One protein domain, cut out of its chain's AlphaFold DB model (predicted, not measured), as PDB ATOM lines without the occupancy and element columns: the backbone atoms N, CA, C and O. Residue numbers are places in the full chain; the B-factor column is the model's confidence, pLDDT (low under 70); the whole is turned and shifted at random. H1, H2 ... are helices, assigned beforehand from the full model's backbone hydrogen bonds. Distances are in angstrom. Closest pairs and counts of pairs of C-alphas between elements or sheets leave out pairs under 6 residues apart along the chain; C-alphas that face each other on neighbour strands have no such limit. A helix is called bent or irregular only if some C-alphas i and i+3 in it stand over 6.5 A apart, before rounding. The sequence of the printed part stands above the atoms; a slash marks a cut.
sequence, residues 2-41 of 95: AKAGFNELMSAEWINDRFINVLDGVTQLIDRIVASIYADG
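This is residues 2 to 41 of the 95 residues of an uncharacterized protein of marine sediment metagenome (UniProt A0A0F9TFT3). One long, straight helix, H2, makes most of a thin rod, and a short helix, H1, continues beyond its first end at a slight angle after a step in the chain. Nothing folds back on the long helix, and residues 2 to 41 stand free along the whole length. The printed part has 40 residues with two named helices, H1 then H2, and no named strand; its class is all helix. It is extended, with a radius of gyration of the C-alphas of 16.6 A, and the C-alphas span 54 by 13 by 7 A.

H2, residues 12 to 39, is the longest helix, with 28 residues and 40.0 A from first to last C-alpha. It begins at C-alpha 12 at (-63.517, 70.855, -2.877) and ends at C-alpha 39 at (-74.985, 64.634, 34.963). Before it comes H1, residues 4 to 9, which has 6 residues and begins at C-alpha 4 at (-57.504, 59.919, -10.949). Neither helix is bent or irregular.

H2 and H1 are close but not clearly touching, with 2 pairs of C-alphas within 8 A. Their closest C-alphas, those of Trp 14 and Glu 8, are 7.2 A apart. The two helices run the same way at a shallow tilt of 32 degrees, only just short of steep. Their centres are 25.8 A apart. In H1 and H2 every O i to N i+4 pair is within hydrogen-bond range.

The C-alphas of Ala 2 and Gly 41, the two farthest apart, are 54.1 A from each other. The printed part has no cut, and the link from H1 to H2, 2 residues, is tight. The mean pLDDT of the printed part is 73.5; residues 2 to 10 and residues 36 to 41 are under 70.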
ATOM      1  N   ALA A   2     -50.903  62.555 -11.156       47.41
ATOM      2  CA  ALA A   2     -51.641  62.116  -9.971       47.41
ATOM      3  C   ALA A   2     -52.742  61.146 -10.439       47.41
ATOM      4  O   ALA A   2     -53.441  61.438 -11.409       47.41
ATOM      5  N   LYS A   3     -52.825  59.950  -9.838       53.38
ATOM      6  CA  LYS A   3     -53.846  58.940 -10.172       53.38
ATOM      7  C   LYS A   3     -55.233  59.566  -9.998       53.38
ATOM      8  O   LYS A   3     -55.429  60.273  -9.022       53.38
ATOM      9  N   ALA A   4     -56.176  59.288 -10.899       56.31
ATOM     10  CA  ALA A   4     -57.504  59.919 -10.949       56.31
ATOM     11  C   ALA A   4     -58.243  59.990  -9.590       56.31
ATOM     12  O   ALA A   4     -58.838  61.017  -9.291       56.31
ATOM     13  N   GLY A   5     -58.093  58.986  -8.716       57.44
ATOM     14  CA  GLY A   5     -58.664  59.014  -7.359       57.44
ATOM     15  C   GLY A   5     -58.024  60.024  -6.391       57.44
ATOM     16  O   GLY A   5     -58.639  60.404  -5.408       57.44
ATOM     17  N   PHE A   6     -56.808  60.510  -6.653       53.97
ATOM     18  CA  PHE A   6     -56.150  61.537  -5.835       53.97
ATOM     19  C   PHE A   6     -56.740  62.934  -6.074       53.97
ATOM     20  O   PHE A   6     -56.859  63.716  -5.138       53.97
ATOM     21  N   ASN A   7     -57.147  63.243  -7.311       57.88
ATOM     22  CA  ASN A   7     -57.836  64.502  -7.613       57.88
ATOM     23  C   ASN A   7     -59.272  64.510  -7.066       57.88
ATOM     24  O   ASN A   7     -59.782  65.566  -6.716       57.88
ATOM     25  N   GLU A   8     -59.897  63.339  -6.955       58.38
ATOM     26  CA  GLU A   8     -61.230  63.156  -6.374       58.38
ATOM     27  C   GLU A   8     -61.204  63.320  -4.841       58.38
ATOM     28  O   GLU A   8     -62.031  64.036  -4.280       58.38
ATOM     29  N   LEU A   9     -60.168  62.783  -4.177       56.66
ATOM     30  CA  LEU A   9     -59.878  62.987  -2.747       56.66
ATOM     31  C   LEU A   9     -59.432  64.419  -2.394       56.66
ATOM     32  O   LEU A   9     -59.428  64.785  -1.231       56.66
ATOM     33  N   MET A  10     -59.024  65.229  -3.369       59.44
ATOM     34  CA  MET A  10     -58.676  66.646  -3.171       59.44
ATOM     35  C   MET A  10     -59.727  67.582  -3.774       59.44
ATOM     36  O   MET A  10     -59.498  68.789  -3.878       59.44
ATOM     37  N   SER A  11     -60.872  67.038  -4.196       74.56
ATOM     38  CA  SER A  11     -61.981  67.855  -4.665       74.56
ATOM     39  C   SER A  11     -62.492  68.730  -3.521       74.56
ATOM     40  O   SER A  11     -62.492  68.333  -2.353       74.56
ATOM     41  N   ALA A  12     -62.929  69.944  -3.856       72.50
ATOM     42  CA  ALA A  12     -63.517  70.855  -2.877       72.50
ATOM     43  C   ALA A  12     -64.717  70.214  -2.157       72.50
ATOM     44  O   ALA A  12     -64.943  70.492  -0.986       72.50
ATOM     45  N   GLU A  13     -65.433  69.321  -2.842       75.69
ATOM     46  CA  GLU A  13     -66.549  68.543  -2.308       75.69
ATOM     47  C   GLU A  13     -66.088  67.535  -1.246       75.69
ATOM     48  O   GLU A  13     -66.556  67.595  -0.113       75.69
ATOM     49  N   TRP A  14     -65.076  66.708  -1.539       78.00
ATOM     50  CA  TRP A  14     -64.526  65.768  -0.554       78.00
ATOM     51  C   TRP A  14     -63.955  66.480   0.678       78.00
ATOM     52  O   TRP A  14     -64.163  66.045   1.811       78.00
ATOM     53  N   ILE A  15     -63.249  67.597   0.476       77.75
ATOM     54  CA  ILE A  15     -62.701  68.394   1.581       77.75
ATOM     55  C   ILE A  15     -63.832  68.962   2.445       77.75
ATOM     56  O   ILE A  15     -63.737  68.909   3.671       77.75
ATOM     57  N   ASN A  16     -64.904  69.464   1.828       79.88
ATOM     58  CA  ASN A  16     -66.054  70.009   2.545       79.88
ATOM     59  C   ASN A  16     -66.781  68.920   3.347       79.88
ATOM     60  O   ASN A  16     -67.024  69.100   4.538       79.88
ATOM     61  N   ASP A  17     -67.005  67.745   2.759       80.19
ATOM     62  CA  ASP A  17     -67.614  66.609   3.455       80.19
ATOM     63  C   ASP A  17     -66.780  66.165   4.661       80.19
ATOM     64  O   ASP A  17     -67.310  65.901   5.742       80.19
ATOM     65  N   ARG A  18     -65.450  66.093   4.526       80.50
ATOM     66  CA  ARG A  18     -64.574  65.759   5.660       80.50
ATOM     67  C   ARG A  18     -64.584  66.852   6.721       80.50
ATOM     68  O   ARG A  18     -64.582  66.523   7.904       80.50
ATOM     69  N   PHE A  19     -64.626  68.118   6.320       81.56
ATOM     70  CA  PHE A  19     -64.698  69.243   7.245       81.56
ATOM     71  C   PHE A  19     -66.005  69.235   8.048       81.56
ATOM     72  O   PHE A  19     -65.963  69.327   9.272       81.56
ATOM     73  N   ILE A  20     -67.146  69.020   7.387       86.12
ATOM     74  CA  ILE A  20     -68.461  68.890   8.032       86.12
ATOM     75  C   ILE A  20     -68.467  67.717   9.017       86.12
ATOM     76  O   ILE A  20     -68.875  67.890  10.160       86.12
ATOM     77  N   ASN A  21     -67.945  66.553   8.621       86.94
ATOM     78  CA  ASN A  21     -67.873  65.382   9.501       86.94
ATOM     79  C   ASN A  21     -66.992  65.616  10.740       86.94
ATOM     80  O   ASN A  21     -67.291  65.114  11.822       86.94
ATOM     81  N   VAL A  22     -65.894  66.366  10.597       86.50
ATOM     82  CA  VAL A  22     -65.046  66.737  11.739       86.50
ATOM     83  C   VAL A  22     -65.780  67.706  12.660       86.50
ATOM     84  O   VAL A  22     -65.747  67.508  13.871       86.50
ATOM     85  N   LEU A  23     -66.460  68.719  12.113       90.81
ATOM     86  CA  LEU A  23     -67.253  69.649  12.918       90.81
ATOM     87  C   LEU A  23     -68.383  68.938  13.663       90.81
ATOM     88  O   LEU A  23     -68.560  69.185  14.850       90.81
ATOM     89  N   ASP A  24     -69.087  68.018  13.008       92.81
ATOM     90  CA  ASP A  24     -70.138  67.212  13.633       92.81
ATOM     91  C   ASP A  24     -69.578  66.345  14.772       92.81
ATOM     92  O   ASP A  24     -70.100  66.347  15.888       92.81
ATOM     93  N   GLY A  25     -68.428  65.696  14.552       87.00
ATOM     94  CA  GLY A  25     -67.734  64.945  15.600       87.00
ATOM     95  C   GLY A  25     -67.291  65.811  16.787       87.00
ATOM     96  O   GLY A  25     -67.372  65.370  17.935       87.00
ATOM     97  N   VAL A  26     -66.849  67.048  16.538       89.25
ATOM     98  CA  VAL A  26     -66.497  68.008  17.598       89.25
ATOM     99  C   VAL A  26     -67.740  68.446  18.371       89.25
ATOM    100  O   VAL A  26     -67.703  68.437  19.599       89.25
ATOM    101  N   THR A  27     -68.841  68.770  17.690       89.12
ATOM    102  CA  THR A  27     -70.109  69.136  18.337       89.12
ATOM    103  C   THR A  27     -70.611  68.009  19.234       89.12
ATOM    104  O   THR A  27     -70.872  68.240  20.408       89.12
ATOM    105  N   GLN A  28     -70.625  66.768  18.741       86.19
ATOM    106  CA  GLN A  28     -71.038  65.607  19.536       86.19
ATOM    107  C   GLN A  28     -70.146  65.381  20.765       86.19
ATOM    108  O   GLN A  28     -70.629  64.981  21.827       86.19
ATOM    109  N   LEU A  29     -68.835  65.630  20.649       86.38
ATOM    110  CA  LEU A  29     -67.916  65.536  21.782       86.38
ATOM    111  C   LEU A  29     -68.208  66.618  22.828       86.38
ATOM    112  O   LEU A  29     -68.234  66.311  24.019       86.38
ATOM    113  N   ILE A  30     -68.444  67.859  22.389       83.81
ATOM    114  CA  ILE A  30     -68.816  68.972  23.269       83.81
ATOM    115  C   ILE A  30     -70.131  68.656  23.975       83.81
ATOM    116  O   ILE A  30     -70.173  68.719  25.201       83.81
ATOM    117  N   ASP A  31     -71.160  68.230  23.243       82.06
ATOM    118  CA  ASP A  31     -72.462  67.877  23.813       82.06
ATOM    119  C   ASP A  31     -72.331  66.776  24.864       82.06
ATOM    120  O   ASP A  31     -72.940  66.850  25.930       82.06
ATOM    121  N   ARG A  32     -71.477  65.778  24.618       72.75
ATOM    122  CA  ARG A  32     -71.218  64.701  25.576       72.75
ATOM    123  C   ARG A  32     -70.473  65.181  26.823       72.75
ATOM    124  O   ARG A  32     -70.784  64.714  27.916       72.75
ATOM    125  N   ILE A  33     -69.502  66.084  26.682       74.19
ATOM    126  CA  ILE A  33     -68.790  66.689  27.821       74.19
ATOM    127  C   ILE A  33     -69.760  67.531  28.645       74.19
ATOM    128  O   ILE A  33     -69.827  67.374  29.860       74.19
ATOM    129  N   VAL A  34     -70.542  68.379  27.986       76.50
ATOM    130  CA  VAL A  34     -71.546  69.231  28.616       76.50
ATOM    131  C   VAL A  34     -72.584  68.372  29.339       76.50
ATOM    132  O   VAL A  34     -72.837  68.591  30.519       76.50
ATOM    133  N   ALA A  35     -73.109  67.329  28.694       72.06
ATOM    134  CA  ALA A  35     -74.028  66.381  29.316       72.06
ATOM    135  C   ALA A  35     -73.403  65.651  30.517       72.06
ATOM    136  O   ALA A  35     -74.090  65.460  31.514       72.06
ATOM    137  N   SER A  36     -72.118  65.276  30.454       66.31
ATOM    138  CA  SER A  36     -71.398  64.695  31.598       66.31
ATOM    139  C   SER A  36     -71.301  65.689  32.750       66.31
ATOM    140  O   SER A  36     -71.648  65.347  33.867       66.31
ATOM    141  N   ILE A  37     -70.912  66.936  32.477       68.44
ATOM    142  CA  ILE A  37     -70.829  68.010  33.475       68.44
ATOM    143  C   ILE A  37     -72.196  68.225  34.138       68.44
ATOM    144  O   ILE A  37     -72.275  68.319  35.361       68.44
ATOM    145  N   TYR A  38     -73.281  68.242  33.362       66.06
ATOM    146  CA  TYR A  38     -74.639  68.327  33.897       66.06
ATOM    147  C   TYR A  38     -75.035  67.094  34.721       66.06
ATOM    148  O   TYR A  38     -75.615  67.251  35.794       66.06
ATOM    149  N   ALA A  39     -74.704  65.885  34.257       65.00
ATOM    150  CA  ALA A  39     -74.985  64.634  34.963       65.00
ATOM    151  C   ALA A  39     -74.199  64.510  36.279       65.00
ATOM    152  O   ALA A  39     -74.730  64.013  37.268       65.00
ATOM    153  N   ASP A  40     -72.970  65.021  36.305       65.81
ATOM    154  CA  ASP A  40     -72.102  65.082  37.482       65.81
ATOM    155  C   ASP A  40     -72.482  66.243  38.423       65.81
ATOM    156  O   ASP A  40     -71.841  66.463  39.452       65.81
ATOM    157  N   GLY A  41     -73.540  66.990  38.086       62.44
ATOM    158  CA  GLY A  41     -74.095  68.045  38.920       62.44
ATOM    159  C   GLY A  41     -73.338  69.367  38.836       62.44
ATOM    160  O   GLY A  41     -73.421  70.151  39.764       62.44
TER     161      GLY A  41